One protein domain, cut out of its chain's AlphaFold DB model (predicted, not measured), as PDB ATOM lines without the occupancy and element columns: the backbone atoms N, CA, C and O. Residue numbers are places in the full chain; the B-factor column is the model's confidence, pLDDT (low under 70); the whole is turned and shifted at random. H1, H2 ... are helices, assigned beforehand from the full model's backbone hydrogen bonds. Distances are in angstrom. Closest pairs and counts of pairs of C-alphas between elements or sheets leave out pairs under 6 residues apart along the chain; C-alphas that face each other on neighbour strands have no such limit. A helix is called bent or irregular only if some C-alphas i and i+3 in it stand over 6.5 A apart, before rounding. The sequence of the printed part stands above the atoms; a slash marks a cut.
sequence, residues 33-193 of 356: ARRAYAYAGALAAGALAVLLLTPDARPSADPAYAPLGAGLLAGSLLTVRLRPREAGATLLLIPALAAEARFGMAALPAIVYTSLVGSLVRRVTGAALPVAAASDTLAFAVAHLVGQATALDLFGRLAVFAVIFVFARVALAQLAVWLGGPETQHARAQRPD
ATOM      1  N   ALA A  33     209.502 131.386 215.515       68.94
ATOM      2  CA  ALA A  33     210.364 131.043 214.387       68.94
ATOM      3  C   ALA A  33     210.251 129.560 213.989       68.94
ATOM      4  O   ALA A  33     210.080 129.250 212.814       68.94
ATOM      5  N   ARG A  34     210.281 128.626 214.954       75.62
ATOM      6  CA  ARG A  34     210.164 127.185 214.657       75.62
ATOM      7  C   ARG A  34     208.807 126.822 214.057       75.62
ATOM      8  O   ARG A  34     208.763 125.965 213.180       75.62
ATOM      9  N   ARG A  35     207.721 127.486 214.472       75.31
ATOM     10  CA  ARG A  35     206.392 127.305 213.859       75.31
ATOM     11  C   ARG A  35     206.370 127.772 212.403       75.31
ATOM     12  O   ARG A  35     205.889 127.031 211.551       75.31
ATOM     13  N   ALA A  36     206.969 128.926 212.108       72.69
ATOM     14  CA  ALA A  36     207.073 129.429 210.740       72.69
ATOM     15  C   ALA A  36     207.870 128.480 209.823       72.69
ATOM     16  O   ALA A  36     207.437 128.212 208.703       72.69
ATOM     17  N   TYR A  37     208.986 127.915 210.298       79.69
ATOM     18  CA  TYR A  37     209.761 126.926 209.534       79.69
ATOM     19  C   TYR A  37     209.043 125.579 209.380       79.69
ATOM     20  O   TYR A  37     209.097 124.990 208.304       79.69
ATOM     21  N   ALA A  38     208.344 125.100 210.414       82.88
ATOM     22  CA  ALA A  38     207.557 123.870 210.330       82.88
ATOM     23  C   ALA A  38     206.403 124.005 209.322       82.88
ATOM     24  O   ALA A  38     206.193 123.117 208.498       82.88
ATOM     25  N   TYR A  39     205.707 125.145 209.335       82.38
ATOM     26  CA  TYR A  39     204.676 125.471 208.352       82.38
ATOM     27  C   TYR A  39     205.246 125.568 206.933       82.38
ATOM     28  O   TYR A  39     204.699 124.977 206.003       82.38
ATOM     29  N   ALA A  40     206.382 126.254 206.772       82.25
ATOM     30  CA  ALA A  40     207.076 126.350 205.493       82.25
ATOM     31  C   ALA A  40     207.480 124.984 204.939       82.25
ATOM     32  O   ALA A  40     207.262 124.720 203.758       82.25
ATOM     33  N   GLY A  41     208.009 124.106 205.792       84.38
ATOM     34  CA  GLY A  41     208.344 122.734 205.426       84.38
ATOM     35  C   GLY A  41     207.118 121.928 204.999       84.38
ATOM     36  O   GLY A  41     207.156 121.283 203.957       84.38
ATOM     37  N   ALA A  42     206.014 122.009 205.750       86.62
ATOM     38  CA  ALA A  42     204.781 121.288 205.435       86.62
ATOM     39  C   ALA A  42     204.161 121.736 204.100       86.62
ATOM     40  O   ALA A  42     203.792 120.895 203.279       86.62
ATOM     41  N   LEU A  43     204.087 123.046 203.846       86.31
ATOM     42  CA  LEU A  43     203.575 123.564 202.576       86.31
ATOM     43  C   LEU A  43     204.485 123.227 201.399       86.31
ATOM     44  O   LEU A  43     203.991 122.799 200.358       86.31
ATOM     45  N   ALA A  44     205.800 123.396 201.555       87.19
ATOM     46  CA  ALA A  44     206.758 123.039 200.513       87.19
ATOM     47  C   ALA A  44     206.699 121.541 200.191       87.19
ATOM     48  O   ALA A  44     206.713 121.174 199.019       87.19
ATOM     49  N   ALA A  45     206.557 120.685 201.207       89.44
ATOM     50  CA  ALA A  45     206.348 119.254 201.022       89.44
ATOM     51  C   ALA A  45     205.033 118.960 200.286       89.44
ATOM     52  O   ALA A  45     205.026 118.133 199.382       89.44
ATOM     53  N   GLY A  46     203.943 119.665 200.612       88.62
ATOM     54  CA  GLY A  46     202.669 119.549 199.900       88.62
ATOM     55  C   GLY A  46     202.771 119.948 198.425       88.62
ATOM     56  O   GLY A  46     202.327 119.207 197.554       88.62
ATOM     57  N   ALA A  47     203.409 121.081 198.123       89.00
ATOM     58  CA  ALA A  47     203.632 121.522 196.746       89.00
ATOM     59  C   ALA A  47     204.550 120.562 195.968       89.00
ATOM     60  O   ALA A  47     204.278 120.247 194.810       89.00
ATOM     61  N   LEU A  48     205.604 120.050 196.613       91.00
ATOM     62  CA  LEU A  48     206.490 119.044 196.031       91.00
ATOM     63  C   LEU A  48     205.751 117.728 195.769       91.00
ATOM     64  O   LEU A  48     205.930 117.129 194.714       91.00
ATOM     65  N   ALA A  49     204.898 117.299 196.700       90.25
ATOM     66  CA  ALA A  49     204.060 116.122 196.531       90.25
ATOM     67  C   ALA A  49     203.135 116.290 195.322       90.25
ATOM     68  O   ALA A  49     203.095 115.406 194.477       90.25
ATOM     69  N   VAL A  50     202.478 117.445 195.165       90.25
ATOM     70  CA  VAL A  50     201.693 117.733 193.955       90.25
ATOM     71  C   VAL A  50     202.556 117.586 192.702       90.25
ATOM     72  O   VAL A  50     202.147 116.881 191.787       90.25
ATOM     73  N   LEU A  51     203.763 118.158 192.673       89.06
ATOM     74  CA  LEU A  51     204.660 118.077 191.513       89.06
ATOM     75  C   LEU A  51     205.104 116.642 191.173       89.06
ATOM     76  O   LEU A  51     205.283 116.314 190.005       89.06
ATOM     77  N   LEU A  52     205.315 115.798 192.185       89.19
ATOM     78  CA  LEU A  52     205.821 114.431 192.018       89.19
ATOM     79  C   LEU A  52     204.715 113.403 191.753       89.19
ATOM     80  O   LEU A  52     204.930 112.457 191.000       89.19
ATOM     81  N   LEU A  53     203.553 113.564 192.390       88.75
ATOM     82  CA  LEU A  53     202.428 112.634 192.282       88.75
ATOM     83  C   LEU A  53     201.548 112.900 191.056       88.75
ATOM     84  O   LEU A  53     200.753 112.034 190.698       88.75
ATOM     85  N   THR A  54     201.673 114.062 190.407       87.75
ATOM     86  CA  THR A  54     200.917 114.368 189.187       87.75
ATOM     87  C   THR A  54     201.767 114.067 187.944       87.75
ATOM     88  O   THR A  54     202.752 114.758 187.683       87.75
ATOM     89  N   PRO A  55     201.431 113.025 187.159       80.50
ATOM     90  CA  PRO A  55     202.261 112.590 186.031       80.50
ATOM     91  C   PRO A  55     202.389 113.654 184.930       80.50
ATOM     92  O   PRO A  55     203.428 113.723 184.272       80.50
ATOM     93  N   ASP A  56     201.381 114.521 184.796       84.44
ATOM     94  CA  ASP A  56     201.326 115.599 183.805       84.44
ATOM     95  C   ASP A  56     202.065 116.880 184.234       84.44
ATOM     96  O   ASP A  56     202.200 117.805 183.435       84.44
ATOM     97  N   ALA A  57     202.595 116.960 185.461       84.50
ATOM     98  CA  ALA A  57     203.345 118.126 185.950       84.50
ATOM     99  C   ALA A  57     204.801 118.158 185.456       84.50
ATOM    100  O   ALA A  57     205.743 118.392 186.218       84.50
ATOM    101  N   ARG A  58     205.003 117.918 184.160       87.19
ATOM    102  CA  ARG A  58     206.311 117.990 183.503       87.19
ATOM    103  C   ARG A  58     206.350 119.172 182.537       87.19
ATOM    104  O   ARG A  58     205.327 119.480 181.930       87.19
ATOM    105  N   PRO A  59     207.512 119.827 182.365       86.94
ATOM    106  CA  PRO A  59     207.646 120.902 181.390       86.94
ATOM    107  C   PRO A  59     207.280 120.394 179.996       86.94
ATOM    108  O   PRO A  59     207.777 119.350 179.566       86.94
ATOM    109  N   SER A  60     206.429 121.136 179.292       88.75
ATOM    110  CA  SER A  60     206.086 120.805 177.912       88.75
ATOM    111  C   SER A  60     207.245 121.154 176.973       88.75
ATOM    112  O   SER A  60     207.905 122.178 177.147       88.75
ATOM    113  N   ALA A  61     207.477 120.318 175.957       88.62
ATOM    114  CA  ALA A  61     208.429 120.593 174.877       88.62
ATOM    115  C   ALA A  61     207.863 121.554 173.807       88.62
ATOM    116  O   ALA A  61     208.554 121.889 172.847       88.62
ATOM    117  N   ASP A  62     206.604 121.973 173.957       89.56
ATOM    118  CA  ASP A  62     205.929 122.904 173.055       89.56
ATOM    119  C   ASP A  62     206.654 124.271 173.026       89.56
ATOM    120  O   ASP A  62     206.923 124.839 174.093       89.56
ATOM    121  N   PRO A  63     206.958 124.844 171.843       87.44
ATOM    122  CA  PRO A  63     207.606 126.152 171.733       87.44
ATOM    123  C   PRO A  63     206.828 127.289 172.417       87.44
ATOM    124  O   PRO A  63     207.438 128.285 172.806       87.44
ATOM    125  N   ALA A  64     205.511 127.152 172.618       87.00
ATOM    126  CA  ALA A  64     204.697 128.130 173.338       87.00
ATOM    127  C   ALA A  64     204.923 128.118 174.867       87.00
ATOM    128  O   ALA A  64     204.531 129.063 175.556       87.00
ATOM    129  N   TYR A  65     205.584 127.094 175.418       88.06
ATOM    130  CA  TYR A  65     205.784 126.944 176.863       88.06
ATOM    131  C   TYR A  65     206.725 128.009 177.446       88.06
ATOM    132  O   TYR A  65     206.403 128.657 178.445       88.06
ATOM    133  N   ALA A  66     207.869 128.244 176.798       87.88
ATOM    134  CA  ALA A  66     208.846 129.246 177.226       87.88
ATOM    135  C   ALA A  66     208.292 130.690 177.250       87.88
ATOM    136  O   ALA A  66     208.423 131.351 178.288       87.88
ATOM    137  N   PRO A  67     207.648 131.207 176.182       88.88
ATOM    138  CA  PRO A  67     207.094 132.560 176.200       88.88
ATOM    139  C   PRO A  67     205.915 132.698 177.174       88.88
ATOM    140  O   PRO A  67     205.767 133.749 177.797       88.88
ATOM    141  N   LEU A  68     205.124 131.642 177.397       88.94
ATOM    142  CA  LEU A  68     204.080 131.660 178.423       88.94
ATOM    143  C   LEU A  68     204.680 131.726 179.838       88.94
ATOM    144  O   LEU A  68     204.223 132.514 180.669       88.94
ATOM    145  N   GLY A  69     205.758 130.980 180.098       88.31
ATOM    146  CA  GLY A  69     206.533 131.083 181.337       88.31
ATOM    147  C   GLY A  69     207.097 132.490 181.573       88.31
ATOM    148  O   GLY A  69     207.028 133.003 182.691       88.31
ATOM    149  N   ALA A  70     207.581 133.159 180.520       87.88
ATOM    150  CA  ALA A  70     207.986 134.565 180.592       87.88
ATOM    151  C   ALA A  70     206.802 135.491 180.933       87.88
ATOM    152  O   ALA A  70     206.956 136.439 181.702       87.88
ATOM    153  N   GLY A  71     205.606 135.177 180.434       88.00
ATOM    154  CA  GLY A  71     204.359 135.840 180.802       88.00
ATOM    155  C   GLY A  71     203.994 135.701 182.284       88.00
ATOM    156  O   GLY A  71     203.696 136.693 182.948       88.00
ATOM    157  N   LEU A  72     204.074 134.487 182.837       88.50
ATOM    158  CA  LEU A  72     203.902 134.237 184.277       88.50
ATOM    159  C   LEU A  72     204.920 135.030 185.108       88.50
ATOM    160  O   LEU A  72     204.564 135.644 186.117       88.50
ATOM    161  N   LEU A  73     206.175 135.080 184.649       88.69
ATOM    162  CA  LEU A  73     207.234 135.852 185.290       88.69
ATOM    163  C   LEU A  73     206.911 137.349 185.279       88.69
ATOM    164  O   LEU A  73     206.972 137.981 186.333       88.69
ATOM    165  N   ALA A  74     206.512 137.890 184.125       86.88
ATOM    166  CA  ALA A  74     206.112 139.283 183.961       86.88
ATOM    167  C   ALA A  74     204.943 139.648 184.885       86.88
ATOM    168  O   ALA A  74     205.026 140.647 185.599       86.88
ATOM    169  N   GLY A  75     203.909 138.803 184.963       83.12
ATOM    170  CA  GLY A  75     202.800 138.984 185.902       83.12
ATOM    171  C   GLY A  75     203.260 138.992 187.360       83.12
ATOM    172  O   GLY A  75     202.843 139.857 188.132       83.12
ATOM    173  N   SER A  76     204.182 138.096 187.732       81.69
ATOM    174  CA  SER A  76     204.766 138.079 189.079       81.69
ATOM    175  C   SER A  76     205.583 139.344 189.381       81.69
ATOM    176  O   SER A  76     205.515 139.858 190.495       81.69
ATOM    177  N   LEU A  77     206.319 139.883 188.402       82.69
ATOM    178  CA  LEU A  77     207.150 141.080 188.559       82.69
ATOM    179  C   LEU A  77     206.324 142.361 188.599       82.69
ATOM    180  O   LEU A  77     206.697 143.314 189.278       82.69
ATOM    181  N   LEU A  78     205.178 142.387 187.926       77.69
ATOM    182  CA  LEU A  78     204.284 143.541 187.941       77.69
ATOM    183  C   LEU A  78     203.738 143.804 189.354       77.69
ATOM    184  O   LEU A  78     203.532 144.951 189.738       77.69
ATOM    185  N   THR A  79     203.643 142.757 190.181       71.81
ATOM    186  CA  THR A  79     203.318 142.894 191.611       71.81
ATOM    187  C   THR A  79     204.384 143.634 192.426       71.81
ATOM    188  O   THR A  79     204.063 144.169 193.479       71.81
ATOM    189  N   VAL A  80     205.638 143.695 191.955       69.94
ATOM    190  CA  VAL A  80     206.747 144.399 192.629       69.94
ATOM    191  C   VAL A  80     206.584 145.913 192.527       69.94
ATOM    192  O   VAL A  80     206.986 146.638 193.430       69.94
ATOM    193  N   ARG A  81     206.010 146.401 191.418       65.31
ATOM    194  CA  ARG A  81     205.812 147.837 191.176       65.31
ATOM    195  C   ARG A  81     204.629 148.425 191.937       65.31
ATOM    196  O   ARG A  81     204.486 149.643 191.964       65.31
ATOM    197  N   LEU A  82     203.784 147.584 192.521       63.25
ATOM    198  CA  LEU A  82     202.677 148.032 193.349       63.25
ATOM    199  C   LEU A  82     203.167 148.370 194.757       63.25
ATOM    200  O   LEU A  82     204.063 147.715 195.298       63.25
ATOM    201  N   ARG A  83     202.554 149.380 195.382       58.22
ATOM    202  CA  ARG A  83     202.813 149.701 196.791       58.22
ATOM    203  C   ARG A  83     202.491 148.475 197.674       58.22
ATOM    204  O   ARG A  83     201.542 147.753 197.369       58.22
ATOM    205  N   PRO A  84     203.181 148.260 198.817       50.97
ATOM    206  CA  PRO A  84     203.041 147.059 199.667       50.97
ATOM    207  C   PRO A  84     201.622 146.745 200.184       50.97
ATOM    208  O   PRO A  84     201.395 145.686 200.767       50.97
ATOM    209  N   ARG A  85     200.681 147.683 200.037       49.12
ATOM    210  CA  ARG A  85     199.282 147.577 200.470       49.12
ATOM    211  C   ARG A  85     198.293 147.285 199.334       49.12
ATOM    212  O   ARG A  85     197.110 147.139 199.622       49.12
ATOM    213  N   GLU A  86     198.734 147.216 198.081       53.59
ATOM    214  CA  GLU A  86     197.845 147.020 196.931       53.59
ATOM    215  C   GLU A  86     197.790 145.552 196.487       53.59
ATOM    216  O   GLU A  86     198.782 144.827 196.559       53.59
ATOM    217  N   ALA A  87     196.610 145.112 196.028       52.56
ATOM    218  CA  ALA A  87     196.261 143.724 195.716       52.56
ATOM    219  C   ALA A  87     196.977 143.167 194.464       52.56
ATOM    220  O   ALA A  87     196.349 142.787 193.472       52.56
ATOM    221  N   GLY A  88     198.308 143.070 194.509       56.62
ATOM    222  CA  GLY A  88     199.131 142.536 193.421       56.62
ATOM    223  C   GLY A  88     198.871 141.062 193.115       56.62
ATOM    224  O   GLY A  88     199.145 140.600 192.010       56.62
ATOM    225  N   ALA A  89     198.259 140.323 194.044       58.78
ATOM    226  CA  ALA A  89     197.906 138.919 193.857       58.78
ATOM    227  C   ALA A  89     197.014 138.670 192.624       58.78
ATOM    228  O   ALA A  89     197.134 137.621 191.987       58.78
ATOM    229  N   THR A  90     196.174 139.642 192.255       66.06
ATOM    230  CA  THR A  90     195.228 139.536 191.132       66.06
ATOM    231  C   THR A  90     195.916 139.642 189.769       66.06
ATOM    232  O   THR A  90     195.377 139.174 188.775       66.06
ATOM    233  N   LEU A  91     197.135 140.186 189.699       74.00
ATOM    234  CA  LEU A  91     197.874 140.335 188.435       74.00
ATOM    235  C   LEU A  91     198.451 139.007 187.931       74.00
ATOM    236  O   LEU A  91     198.641 138.832 186.730       74.00
ATOM    237  N   LEU A  92     198.694 138.056 188.840       79.19
ATOM    238  CA  LEU A  92     199.143 136.706 188.492       79.19
ATOM    239  C   LEU A  92     198.007 135.862 187.886       79.19
ATOM    240  O   LEU A  92     198.274 134.880 187.202       79.19
ATOM    241  N   LEU A  93     196.745 136.246 188.112       84.88
ATOM    242  CA  LEU A  93     195.577 135.502 187.636       84.88
ATOM    243  C   LEU A  93     195.541 135.405 186.107       84.88
ATOM    244  O   LEU A  93     195.228 134.351 185.570       84.88
ATOM    245  N   ILE A  94     195.880 136.486 185.404       86.75
ATOM    246  CA  ILE A  94     195.790 136.544 183.940       86.75
ATOM    247  C   ILE A  94     196.763 135.563 183.261       86.75
ATOM    248  O   ILE A  94     196.306 134.726 182.481       86.75
ATOM    249  N   PRO A  95     198.083 135.589 183.538       87.62
ATOM    250  CA  PRO A  95     198.974 134.595 182.956       87.62
ATOM    251  C   PRO A  95     198.704 133.182 183.493       87.62
ATOM    252  O   PRO A  95     198.933 132.225 182.761       87.62
ATOM    253  N   ALA A  96     198.170 133.027 184.712       88.62
ATOM    254  CA  ALA A  96     197.744 131.722 185.223       88.62
ATOM    255  C   ALA A  96     196.549 131.149 184.441       88.62
ATOM    256  O   ALA A  96     196.548 129.963 184.137       88.62
ATOM    257  N   LEU A  97     195.578 131.980 184.047       89.75
ATOM    258  CA  LEU A  97     194.463 131.577 183.183       89.75
ATOM    259  C   LEU A  97     194.943 131.118 181.806       89.75
ATOM    260  O   LEU A  97     194.486 130.093 181.307       89.75
ATOM    261  N   ALA A  98     195.884 131.851 181.207       89.19
ATOM    262  CA  ALA A  98     196.503 131.447 179.947       89.19
ATOM    263  C   ALA A  98     197.267 130.118 180.092       89.19
ATOM    264  O   ALA A  98     197.177 129.253 179.220       89.19
ATOM    265  N   ALA A  99     197.989 129.941 181.204       90.94
ATOM    266  CA  ALA A  99     198.717 128.714 181.509       90.94
ATOM    267  C   ALA A  99     197.777 127.512 181.673       90.94
ATOM    268  O   ALA A  99     198.019 126.461 181.084       90.94
ATOM    269  N   GLU A 100     196.689 127.689 182.423       92.25
ATOM    270  CA  GLU A 100     195.653 126.677 182.626       92.25
ATOM    271  C   GLU A 100     195.005 126.280 181.299       92.25
ATOM    272  O   GLU A 100     194.936 125.097 180.972       92.25
ATOM    273  N   ALA A 101     194.598 127.267 180.498       88.81
ATOM    274  CA  ALA A 101     193.922 127.030 179.230       88.81
ATOM    275  C   ALA A 101     194.779 126.232 178.234       88.81
ATOM    276  O   ALA A 101     194.233 125.427 177.478       88.81
ATOM    277  N   ARG A 102     196.106 126.446 178.225       90.06
ATOM    278  CA  ARG A 102     197.014 125.835 177.241       90.06
ATOM    279  C   ARG A 102     197.726 124.572 177.725       90.06
ATOM    280  O   ARG A 102     197.953 123.675 176.911       90.06
ATOM    281  N   PHE A 103     198.121 124.521 178.997       90.44
ATOM    282  CA  PHE A 103     199.023 123.500 179.545       90.44
ATOM    283  C   PHE A 103     198.472 122.775 180.781       90.44
ATOM    284  O   PHE A 103     199.004 121.722 181.134       90.44
ATOM    285  N   GLY A 104     197.435 123.298 181.444       90.81
ATOM    286  CA  GLY A 104     196.900 122.716 182.677       90.81
ATOM    287  C   GLY A 104     198.002 122.463 183.714       90.81
ATOM    288  O   GLY A 104     198.826 123.334 183.998       90.81
ATOM    289  N   MET A 105     198.085 121.232 184.226       91.62
ATOM    290  CA  MET A 105     199.084 120.840 185.233       91.62
ATOM    291  C   MET A 105     200.539 120.909 184.746       91.62
ATOM    292  O   MET A 105     201.438 121.094 185.570       91.62
ATOM    293  N   ALA A 106     200.796 120.868 183.434       92.31
ATOM    294  CA  ALA A 106     202.147 121.048 182.897       92.31
ATOM    295  C   ALA A 106     202.700 122.465 183.150       92.31
ATOM    296  O   ALA A 106     203.905 122.676 183.051       92.31
ATOM    297  N   ALA A 107     201.855 123.432 183.534       91.81
ATOM    298  CA  ALA A 107     202.278 124.773 183.937       91.81
ATOM    299  C   ALA A 107     202.890 124.844 185.348       91.81
ATOM    300  O   ALA A 107     203.552 125.834 185.676       91.81
ATOM    301  N   LEU A 108     202.696 123.827 186.197       92.88
ATOM    302  CA  LEU A 108     203.136 123.858 187.596       92.88
ATOM    303  C   LEU A 108     204.639 124.158 187.767       92.88
ATOM    304  O   LEU A 108     204.961 125.030 188.581       92.88
ATOM    305  N   PRO A 109     205.574 123.551 187.002       92.06
ATOM    306  CA  PRO A 109     206.994 123.887 187.106       92.06
ATOM    307  C   PRO A 109     207.288 125.359 186.782       92.06
ATOM    308  O   PRO A 109     208.108 125.988 187.455       92.06
ATOM    309  N   ALA A 110     206.596 125.941 185.794       90.94
ATOM    310  CA  ALA A 110     206.734 127.358 185.461       90.94
ATOM    311  C   ALA A 110     206.203 128.260 186.588       90.94
ATOM    312  O   ALA A 110     206.824 129.270 186.915       90.94
ATOM    313  N   ILE A 111     205.100 127.890 187.239       91.12
ATOM    314  CA  ILE A 111     204.543 128.640 188.378       91.12
ATOM    315  C   ILE A 111     205.500 128.617 189.571       91.12
ATOM    316  O   ILE A 111     205.769 129.663 190.161       91.12
ATOM    317  N   VAL A 112     206.068 127.451 189.895       91.38
ATOM    318  CA  VAL A 112     207.083 127.325 190.956       91.38
ATOM    319  C   VAL A 112     208.274 128.238 190.658       91.38
ATOM    320  O   VAL A 112     208.666 129.041 191.507       91.38
ATOM    321  N   TYR A 113     208.820 128.156 189.439       90.25
ATOM    322  CA  TYR A 113     209.964 128.963 189.020       90.25
ATOM    323  C   TYR A 113     209.672 130.465 189.114       90.25
ATOM    324  O   TYR A 113     210.418 131.219 189.738       90.25
ATOM    325  N   THR A 114     208.555 130.908 188.538       88.94
ATOM    326  CA  THR A 114     208.185 132.328 188.501       88.94
ATOM    327  C   THR A 114     207.856 132.882 189.881       88.94
ATOM    328  O   THR A 114     208.266 134.000 190.191       88.94
ATOM    329  N   SER A 115     207.215 132.103 190.755       85.94
ATOM    330  CA  SER A 115     206.965 132.521 192.136       85.94
ATOM    331  C   SER A 115     208.253 132.647 192.954       85.94
ATOM    332  O   SER A 115     208.398 133.602 193.726       85.94
ATOM    333  N   LEU A 116     209.210 131.728 192.783       86.88
ATOM    334  CA  LEU A 116     210.523 131.820 193.427       86.88
ATOM    335  C   LEU A 116     211.277 133.069 192.964       86.88
ATOM    336  O   LEU A 116     211.698 133.872 193.798       86.88
ATOM    337  N   VAL A 117     211.391 133.273 191.649       86.44
ATOM    338  CA  VAL A 117     212.082 134.438 191.076       86.44
ATOM    339  C   VAL A 117     211.400 135.738 191.497       86.44
ATOM    340  O   VAL A 117     212.062 136.644 192.000       86.44
ATOM    341  N   GLY A 118     210.073 135.828 191.373       80.56
ATOM    342  CA  GLY A 118     209.316 137.008 191.787       80.56
ATOM    343  C   GLY A 118     209.479 137.314 193.279       80.56
ATOM    344  O   GLY A 118     209.594 138.475 193.667       80.56
ATOM    345  N   SER A 119     209.556 136.286 194.126       79.81
ATOM    346  CA  SER A 119     209.773 136.461 195.566       79.81
ATOM    347  C   SER A 119     211.200 136.908 195.894       79.81
ATOM    348  O   SER A 119     211.373 137.785 196.740       79.81
ATOM    349  N   LEU A 120     212.209 136.398 195.183       83.69
ATOM    350  CA  LEU A 120     213.594 136.867 195.299       83.69
ATOM    351  C   LEU A 120     213.736 138.336 194.883       83.69
ATOM    352  O   LEU A 120     214.396 139.106 195.578       83.69
ATOM    353  N   VAL A 121     213.073 138.753 193.801       82.44
ATOM    354  CA  VAL A 121     213.076 140.159 193.358       82.44
ATOM    355  C   VAL A 121     212.415 141.073 194.394       82.44
ATOM    356  O   VAL A 121     212.907 142.172 194.643       82.44
ATOM    357  N   ARG A 122     211.370 140.596 195.085       75.94
ATOM    358  CA  ARG A 122     210.767 141.281 196.247       75.94
ATOM    359  C   ARG A 122     211.639 141.251 197.512       75.94
ATOM    360  O   ARG A 122     211.184 141.690 198.563       75.94
ATOM    361  N   ARG A 123     212.875 140.736 197.432       80.81
ATOM    362  CA  ARG A 123     213.811 140.547 198.558       80.81
ATOM    363  C   ARG A 123     213.214 139.724 199.706       80.81
ATOM    364  O   ARG A 123     213.584 139.907 200.863       80.81
ATOM    365  N   VAL A 124     212.300 138.803 199.391       75.88
ATOM    366  CA  VAL A 124     211.750 137.857 200.367       75.88
ATOM    367  C   VAL A 124     212.809 136.798 200.664       75.88
ATOM    368  O   VAL A 124     213.306 136.135 199.755       75.88
ATOM    369  N   THR A 125     213.151 136.627 201.939       75.81
ATOM    370  CA  THR A 125     214.196 135.700 202.391       75.81
ATOM    371  C   THR A 125     213.677 134.731 203.458       75.81
ATOM    372  O   THR A 125     212.580 134.881 204.002       75.81
ATOM    373  N   GLY A 126     214.459 133.685 203.740       80.75
ATOM    374  CA  GLY A 126     214.155 132.709 204.789       80.75
ATOM    375  C   GLY A 126     212.938 131.830 204.483       80.75
ATOM    376  O   GLY A 126     212.705 131.441 203.340       80.75
ATOM    377  N   ALA A 127     212.157 131.505 205.521       78.50
ATOM    378  CA  ALA A 127     211.007 130.600 205.432       78.50
ATOM    379  C   ALA A 127     209.883 131.109 204.511       78.50
ATOM    380  O   ALA A 127     209.088 130.316 204.022       78.50
ATOM    381  N   ALA A 128     209.815 132.413 204.243       77.56
ATOM    382  CA  ALA A 128     208.770 133.007 203.414       77.56
ATOM    383  C   ALA A 128     208.905 132.679 201.920       77.56
ATOM    384  O   ALA A 128     207.897 132.610 201.217       77.56
ATOM    385  N   LEU A 129     210.134 132.452 201.446       81.38
ATOM    386  CA  LEU A 129     210.420 132.134 200.049       81.38
ATOM    387  C   LEU A 129     209.758 130.815 199.594       81.38
ATOM    388  O   LEU A 129     208.972 130.853 198.643       81.38
ATOM    389  N   PRO A 130     210.001 129.661 200.255       83.06
ATOM    390  CA  PRO A 130     209.356 128.407 199.871       83.06
ATOM    391  C   PRO A 130     207.846 128.432 200.113       83.06
ATOM    392  O   PRO A 130     207.109 127.813 199.354       83.06
ATOM    393  N   VAL A 131     207.365 129.173 201.119       82.81
ATOM    394  CA  VAL A 131     205.924 129.275 201.387       82.81
ATOM    395  C   VAL A 131     205.206 129.995 200.248       82.81
ATOM    396  O   VAL A 131     204.158 129.524 199.829       82.81
ATOM    397  N   ALA A 132     205.758 131.097 199.730       80.50
ATOM    398  CA  ALA A 132     205.146 131.839 198.625       80.50
ATOM    399  C   ALA A 132     205.030 130.979 197.356       80.50
ATOM    400  O   ALA A 132     203.965 130.902 196.745       80.50
ATOM    401  N   ALA A 133     206.111 130.276 196.998       86.19
ATOM    402  CA  ALA A 133     206.101 129.332 195.885       86.19
ATOM    403  C   ALA A 133     205.089 128.204 196.104       86.19
ATOM    404  O   ALA A 133     204.232 127.985 195.255       86.19
ATOM    405  N   ALA A 134     205.122 127.560 197.271       89.12
ATOM    406  CA  ALA A 134     204.202 126.483 197.596       89.12
ATOM    407  C   ALA A 134     202.735 126.932 197.572       89.12
ATOM    408  O   ALA A 134     201.888 126.205 197.061       89.12
ATOM    409  N   SER A 135     202.427 128.130 198.078       86.75
ATOM    410  CA  SER A 135     201.060 128.645 198.078       86.75
ATOM    411  C   SER A 135     200.528 128.894 196.670       86.75
ATOM    412  O   SER A 135     199.377 128.564 196.399       86.75
ATOM    413  N   ASP A 136     201.353 129.423 195.764       87.75
ATOM    414  CA  ASP A 136     200.935 129.698 194.386       87.75
ATOM    415  C   ASP A 136     200.764 128.392 193.591       87.75
ATOM    416  O   ASP A 136     199.785 128.237 192.860       87.75
ATOM    417  N   THR A 137     201.649 127.411 193.804       91.00
ATOM    418  CA  THR A 137     201.543 126.064 193.218       91.00
ATOM    419  C   THR A 137     200.301 125.321 193.706       91.00
ATOM    420  O   THR A 137     199.556 124.772 192.898       91.00
ATOM    421  N   LEU A 138     200.046 125.322 195.018       91.94
ATOM    422  CA  LEU A 138     198.878 124.658 195.599       91.94
ATOM    423  C   LEU A 138     197.577 125.339 195.178       91.94
ATOM    424  O   LEU A 138     196.622 124.649 194.834       91.94
ATOM    425  N   ALA A 139     197.537 126.674 195.151       90.56
ATOM    426  CA  ALA A 139     196.362 127.401 194.681       90.56
ATOM    427  C   ALA A 139     196.046 127.089 193.212       90.56
ATOM    428  O   ALA A 139     194.881 126.877 192.880       90.56
ATOM    429  N   PHE A 140     197.066 127.015 192.350       92.81
ATOM    430  CA  PHE A 140     196.887 126.622 190.952       92.81
ATOM    431  C   PHE A 140     196.361 125.191 190.829       92.81
ATOM    432  O   PHE A 140     195.363 124.963 190.153       92.81
ATOM    433  N   ALA A 141     196.985 124.239 191.526       93.56
ATOM    434  CA  ALA A 141     196.583 122.837 191.479       93.56
ATOM    435  C   ALA A 141     195.142 122.631 191.972       93.56
ATOM    436  O   ALA A 141     194.360 121.937 191.329       93.56
ATOM    437  N   VAL A 142     194.758 123.272 193.082       94.12
ATOM    438  CA  VAL A 142     193.381 123.217 193.599       94.12
ATOM    439  C   VAL A 142     192.400 123.831 192.600       94.12
ATOM    440  O   VAL A 142     191.357 123.237 192.333       94.12
ATOM    441  N   ALA A 143     192.728 124.981 192.010       92.25
ATOM    442  CA  ALA A 143     191.878 125.623 191.012       92.25
ATOM    443  C   ALA A 143     191.698 124.770 189.750       92.25
ATOM    444  O   ALA A 143     190.575 124.652 189.262       92.25
ATOM    445  N   HIS A 144     192.767 124.129 189.271       93.62
ATOM    446  CA  HIS A 144     192.721 123.189 188.152       93.62
ATOM    447  C   HIS A 144     191.794 122.006 188.456       93.62
ATOM    448  O   HIS A 144     190.875 121.721 187.689       93.62
ATOM    449  N   LEU A 145     191.984 121.350 189.606       92.94
ATOM    450  CA  LEU A 145     191.186 120.187 190.006       92.94
ATOM    451  C   LEU A 145     189.698 120.527 190.145       92.94
ATOM    452  O   LEU A 145     188.849 119.778 189.664       92.94
ATOM    453  N   VAL A 146     189.371 121.666 190.765       92.62
ATOM    454  CA  VAL A 146     187.975 122.104 190.900       92.62
ATOM    455  C   VAL A 146     187.385 122.477 189.538       92.62
ATOM    456  O   VAL A 146     186.254 122.097 189.254       92.62
ATOM    457  N   GLY A 147     188.143 123.153 188.670       89.94
ATOM    458  CA  GLY A 147     187.711 123.470 187.307       89.94
ATOM    459  C   GLY A 147     187.411 122.214 186.481       89.94
ATOM    460  O   GLY A 147     186.352 122.125 185.864       89.94
ATOM    461  N   GLN A 148     188.290 121.211 186.522       89.50
ATOM    462  CA  GLN A 148     188.108 119.919 185.842       89.50
ATOM    463  C   GLN A 148     186.916 119.118 186.385       89.50
ATOM    464  O   GLN A 148     186.264 118.403 185.629       89.50
ATOM    465  N   ALA A 149     186.604 119.252 187.676       90.88
ATOM    466  CA  ALA A 149     185.449 118.597 188.285       90.88
ATOM    467  C   ALA A 149     184.102 119.190 187.826       90.88
ATOM    468  O   ALA A 149     183.057 118.571 188.032       90.88
ATOM    469  N   THR A 150     184.100 120.376 187.205       89.00
ATOM    470  CA  THR A 150     182.882 120.981 186.659       89.00
ATOM    471  C   THR A 150     182.616 120.509 185.230       89.00
ATOM    472  O   THR A 150     183.480 120.596 184.361       89.00
ATOM    473  N   ALA A 151     181.388 120.059 184.954       88.06
ATOM    474  CA  ALA A 151     180.920 119.717 183.606       88.06
ATOM    475  C   ALA A 151     180.557 120.979 182.790       88.06
ATOM    476  O   ALA A 151     179.481 121.066 182.201       88.06
ATOM    477  N   LEU A 152     181.431 121.986 182.825       91.25
ATOM    478  CA  LEU A 152     181.279 123.251 182.112       91.25
ATOM    479  C   LEU A 152     182.096 123.255 180.815       91.25
ATOM    480  O   LEU A 152     183.024 122.465 180.626       91.25
ATOM    481  N   ASP A 153     181.756 124.180 179.924       89.44
ATOM    482  CA  ASP A 153     182.542 124.491 178.735       89.44
ATOM    483  C   ASP A 153     183.900 125.129 179.103       89.44
ATOM    484  O   ASP A 153     184.200 125.402 180.266       89.44
ATOM    485  N   LEU A 154     184.767 125.364 178.109       85.94
ATOM    486  CA  LEU A 154     186.103 125.926 178.346       85.94
ATOM    487  C   LEU A 154     186.045 127.232 179.157       85.94
ATOM    488  O   LEU A 154     186.799 127.383 180.117       85.94
ATOM    489  N   PHE A 155     185.141 128.147 178.797       85.56
ATOM    490  CA  PHE A 155     185.004 129.432 179.478       85.56
ATOM    491  C   PHE A 155     184.443 129.279 180.893       85.56
ATOM    492  O   PHE A 155     184.958 129.920 181.809       85.56
ATOM    493  N   GLY A 156     183.463 128.397 181.106       86.44
ATOM    494  CA  GLY A 156     182.949 128.096 182.437       86.44
ATOM    495  C   GLY A 156     184.012 127.482 183.352       86.44
ATOM    496  O   GLY A 156     184.164 127.931 184.489       86.44
ATOM    497  N   ARG A 157     184.827 126.541 182.854       90.00
ATOM    498  CA  ARG A 157     185.953 125.974 183.623       90.00
ATOM    499  C   ARG A 157     186.991 127.034 183.987       90.00
ATOM    500  O   ARG A 157     187.451 127.059 185.124       90.00
ATOM    501  N   LEU A 158     187.330 127.934 183.061       88.81
ATOM    502  CA  LEU A 158     188.278 129.026 183.315       88.81
ATOM    503  C   LEU A 158     187.724 130.071 184.294       88.81
ATOM    504  O   LEU A 158     188.469 130.587 185.126       88.81
ATOM    505  N   ALA A 159     186.422 130.353 184.254       86.88
ATOM    506  CA  ALA A 159     185.766 131.215 185.233       86.88
ATOM    507  C   ALA A 159     185.801 130.597 186.642       86.88
ATOM    508  O   ALA A 159     186.172 131.275 187.603       86.88
ATOM    509  N   VAL A 160     185.490 129.301 186.764       89.38
ATOM    510  CA  VAL A 160     185.613 128.560 188.030       89.38
ATOM    511  C   VAL A 160     187.061 128.557 188.508       89.38
ATOM    512  O   VAL A 160     187.316 128.891 189.664       89.38
ATOM    513  N   PHE A 161     188.013 128.274 187.618       91.38
ATOM    514  CA  PHE A 161     189.438 128.346 187.923       91.38
ATOM    515  C   PHE A 161     189.816 129.723 188.478       91.38
ATOM    516  O   PHE A 161     190.445 129.794 189.528       91.38
ATOM    517  N   ALA A 162     189.404 130.822 187.835       87.12
ATOM    518  CA  ALA A 162     189.759 132.170 188.271       87.12
ATOM    519  C   ALA A 162     189.282 132.477 189.693       87.12
ATOM    520  O   ALA A 162     190.037 133.007 190.513       87.12
ATOM    521  N   VAL A 163     188.031 132.116 189.985       86.69
ATOM    522  CA  VAL A 163     187.430 132.293 191.307       86.69
ATOM    523  C   VAL A 163     188.180 131.440 192.329       86.69
ATOM    524  O   VAL A 163     188.721 131.975 193.298       86.69
ATOM    525  N   ILE A 164     188.284 130.132 192.094       90.25
ATOM    526  CA  ILE A 164     188.913 129.199 193.036       90.25
ATOM    527  C   ILE A 164     190.385 129.539 193.259       90.25
ATOM    528  O   ILE A 164     190.839 129.495 194.396       90.25
ATOM    529  N   PHE A 165     191.117 129.944 192.221       88.44
ATOM    530  CA  PHE A 165     192.521 130.326 192.324       88.44
ATOM    531  C   PHE A 165     192.719 131.473 193.315       88.44
ATOM    532  O   PHE A 165     193.551 131.380 194.220       88.44
ATOM    533  N   VAL A 166     191.929 132.544 193.204       83.19
ATOM    534  CA  VAL A 166     192.062 133.676 194.126       83.19
ATOM    535  C   VAL A 166     191.604 133.305 195.534       83.19
ATOM    536  O   VAL A 166     192.310 133.617 196.496       83.19
ATOM    537  N   PHE A 167     190.481 132.598 195.673       84.69
ATOM    538  CA  PHE A 167     190.008 132.140 196.981       84.69
ATOM    539  C   PHE A 167     191.021 131.215 197.667       84.69
ATOM    540  O   PHE A 167     191.295 131.396 198.852       84.69
ATOM    541  N   ALA A 168     191.639 130.286 196.933       87.75
ATOM    542  CA  ALA A 168     192.661 129.383 197.454       87.75
ATOM    543  C   ALA A 168     193.905 130.146 197.926       87.75
ATOM    544  O   ALA A 168     194.389 129.893 199.029       87.75
ATOM    545  N   ARG A 169     194.393 131.134 197.159       84.00
ATOM    546  CA  ARG A 169     195.521 131.980 197.592       84.00
ATOM    547  C   ARG A 169     195.210 132.743 198.877       84.00
ATOM    548  O   ARG A 169     196.051 132.817 199.769       84.00
ATOM    549  N   VAL A 170     194.003 133.293 198.984       78.62
ATOM    550  CA  VAL A 170     193.564 134.044 200.169       78.62
ATOM    551  C   VAL A 170     193.411 133.117 201.371       78.62
ATOM    552  O   VAL A 170     193.889 133.448 202.454       78.62
ATOM    553  N   ALA A 171     192.807 131.944 201.185       83.62
ATOM    554  CA  ALA A 171     192.670 130.936 202.228       83.62
ATOM    555  C   ALA A 171     194.041 130.469 202.740       83.62
ATOM    556  O   ALA A 171     194.256 130.436 203.948       83.62
ATOM    557  N   LEU A 172     194.996 130.196 201.844       83.50
ATOM    558  CA  LEU A 172     196.366 129.811 202.204       83.50
ATOM    559  C   LEU A 172     197.118 130.938 202.929       83.50
ATOM    560  O   LEU A 172     197.851 130.668 203.881       83.50
ATOM    561  N   ALA A 173     196.907 132.197 202.538       76.88
ATOM    562  CA  ALA A 173     197.474 133.351 203.236       76.88
ATOM    563  C   ALA A 173     196.874 133.527 204.644       76.88
ATOM    564  O   ALA A 173     197.605 133.760 205.607       76.88
ATOM    565  N   GLN A 174     195.555 133.369 204.805       77.50
ATOM    566  CA  GLN A 174     194.916 133.414 206.124       77.50
ATOM    567  C   GLN A 174     195.342 132.240 207.009       77.50
ATOM    568  O   GLN A 174     195.625 132.439 208.191       77.50
ATOM    569  N   LEU A 175     195.448 131.039 206.437       80.56
ATOM    570  CA  LEU A 175     195.942 129.850 207.125       80.56
ATOM    571  C   LEU A 175     197.379 130.062 207.620       80.56
ATOM    572  O   LEU A 175     197.692 129.711 208.758       80.56
ATOM    573  N   ALA A 176     198.226 130.707 206.809       77.12
ATOM    574  CA  ALA A 176     199.585 131.064 207.200       77.12
ATOM    575  C   ALA A 176     199.595 131.987 208.420       77.12
ATOM    576  O   ALA A 176     200.321 131.731 209.377       77.12
ATOM    577  N   VAL A 177     198.754 133.023 208.432       75.50
ATOM    578  CA  VAL A 177     198.629 133.927 209.586       75.50
ATOM    579  C   VAL A 177     198.118 133.177 210.819       75.50
ATOM    580  O   VAL A 177     198.670 133.330 211.907       75.50
ATOM    581  N   TRP A 178     197.102 132.327 210.656       77.06
ATOM    582  CA  TRP A 178     196.496 131.574 211.757       77.06
ATOM    583  C   TRP A 178     197.480 130.602 212.433       77.06
ATOM    584  O   TRP A 178     197.498 130.488 213.665       77.06
ATOM    585  N   LEU A 179     198.345 129.957 211.644       76.44
ATOM    586  CA  LEU A 179     199.368 129.013 212.114       76.44
ATOM    587  C   LEU A 179     200.656 129.686 212.624       76.44
ATOM    588  O   LEU A 179     201.551 128.993 213.113       76.44
ATOM    589  N   GLY A 180     200.758 131.018 212.568       68.06
ATOM    590  CA  GLY A 180     201.961 131.751 212.976       68.06
ATOM    591  C   GLY A 180     203.101 131.671 211.954       68.06
ATOM    592  O   GLY A 180     204.267 131.562 212.333       68.06
ATOM    593  N   GLY A 181     202.755 131.675 210.666       69.50
ATOM    594  CA  GLY A 181     203.669 131.786 209.534       69.50
ATOM    595  C   GLY A 181     204.370 133.154 209.445       69.50
ATOM    596  O   GLY A 181     204.090 134.057 210.236       69.50
ATOM    597  N   PRO A 182     205.316 133.314 208.503       64.81
ATOM    598  CA  PRO A 182     206.184 134.490 208.422       64.81
ATOM    599  C   PRO A 182     205.412 135.807 208.209       64.81
ATOM    600  O   PRO A 182     204.457 135.864 207.431       64.81
ATOM    601  N   GLU A 183     205.863 136.892 208.855       57.28
ATOM    602  CA  GLU A 183     205.171 138.196 208.837       57.28
ATOM    603  C   GLU A 183     205.041 138.828 207.444       57.28
ATOM    604  O   GLU A 183     204.101 139.573 207.168       57.28
ATOM    605  N   THR A 184     205.919 138.455 206.513       55.09
ATOM    606  CA  THR A 184     205.863 138.881 205.106       55.09
ATOM    607  C   THR A 184     204.591 138.428 204.374       55.09
ATOM    608  O   THR A 184     204.372 138.839 203.241       55.09
ATOM    609  N   GLN A 185     203.761 137.576 204.989       55.03
ATOM    610  CA  GLN A 185     202.490 137.075 204.448       55.03
ATOM    611  C   GLN A 185     201.252 137.699 205.101       55.03
ATOM    612  O   GLN A 185     200.138 137.205 204.927       55.03
ATOM    613  N   HIS A 186     201.416 138.767 205.886       49.81
ATOM    614  CA  HIS A 186     200.298 139.397 206.579       49.81
ATOM    615  C   HIS A 186     199.161 139.798 205.626       49.81
ATOM    616  O   HIS A 186     199.343 140.556 204.673       49.81
ATOM    617  N   ALA A 187     197.951 139.343 205.972       45.88
ATOM    618  CA  ALA A 187     196.694 139.441 205.226       45.88
ATOM    619  C   ALA A 187     196.264 140.860 204.779       45.88
ATOM    620  O   ALA A 187     195.268 141.002 204.071       45.88
ATOM    621  N   ARG A 188     196.990 141.924 205.157       43.78
ATOM    622  CA  ARG A 188     196.777 143.284 204.625       43.78
ATOM    623  C   ARG A 188     197.323 143.477 203.207       43.78
ATOM    624  O   ARG A 188     196.767 144.307 202.505       43.78
ATOM    625  N   ALA A 189     198.342 142.727 202.784       48.12
ATOM    626  CA  ALA A 189     198.884 142.794 201.417       48.12
ATOM    627  C   ALA A 189     198.056 141.980 200.398       48.12
ATOM    628  O   ALA A 189     198.209 142.133 199.190       48.12
ATOM    629  N   GLN A 190     197.161 141.115 200.886       53.25
ATOM    630  CA  GLN A 190     196.444 140.118 200.089       53.25
ATOM    631  C   GLN A 190     194.922 140.209 200.255       53.25
ATOM    632  O   GLN A 190     194.239 139.198 200.101       53.25
ATOM    633  N   ARG A 191     194.364 141.381 200.601       52.59
ATOM    634  CA  ARG A 191     192.904 141.537 200.574       52.59
ATOM    635  C   ARG A 191     192.449 141.398 199.118       52.59
ATOM    636  O   ARG A 191     192.839 142.235 198.306       52.59
ATOM    637  N   PRO A 192     191.690 140.347 198.761       53.09
ATOM    638  CA  PRO A 192     191.102 140.284 197.439       53.09
ATOM    639  C   PRO A 192     190.083 141.418 197.379       53.09
ATOM    640  O   PRO A 192     189.128 141.418 198.151       53.09
ATOM    641  N   ASP A 193     190.284 142.393 196.500       57.59
ATOM    642  CA  ASP A 193     189.181 143.271 196.139       57.59
ATOM    643  C   ASP A 193     188.301 142.479 195.165       57.59
ATOM    644  O   ASP A 193     188.709 142.277 194.015       57.59
TER     645      ASP A 193
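This is residues 33 to 193 of the 356 residues of the protein "HisKA domain-containing protein" of Chloroflexi bacterium (UniProt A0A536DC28). A compact up-and-down bundle, each helix or arm running against the one before, has H4 through its middle, with H1, H3b and H5 packed round it. H3 folds back on itself, and H2 packs on both its arms. The 161 residues, all helix by class, hold H1 to H5 in order; radius of gyration of the C-alphas 14.9 A, spans 43 by 33 by 29 A.

H3, residues 88 to 121, assigned as one helix by its hydrogen bonds, is bent: C-alphas 102 and 105 are 9.6 A apart. Arm H3a ends at 102; H3b, from 105, is irregular, C-alphas 106 and 109 being 7.0 A apart. H2, residues 65 to 78, and H3a form a hairpin, closest C-alphas Gly 75 and Leu 92, 5.0 A. H4, residues 128 to 149, forms hairpins with H3b, closest C-alphas Ser 115 and Ala 133, 5.0 A, and with H5, residues 154 to 178, closest C-alphas Ala 143 and Phe 161, 4.8 A. H1, residues 33 to 53, touches H4, closest C-alphas Ala 47 and Ala 134, 5.1 A. Every O i to N i+4 pair is within hydrogen-bond range in H1, H2, H4 and H5; 7 of 11 are in H3a, 11 of 13 in H3b.

H1 spans 29.8 A from C-alpha 33 at (210.364, 131.043, 214.387); H4 spans 31.3 A; H5 spans 35.4 A to C-alpha 178 at (196.496, 131.574, 211.757).

The printed part has no cut. The link H1 to H2 is long. Confidence is under 70 at residues 33, 80 to 90 and 180 to 193.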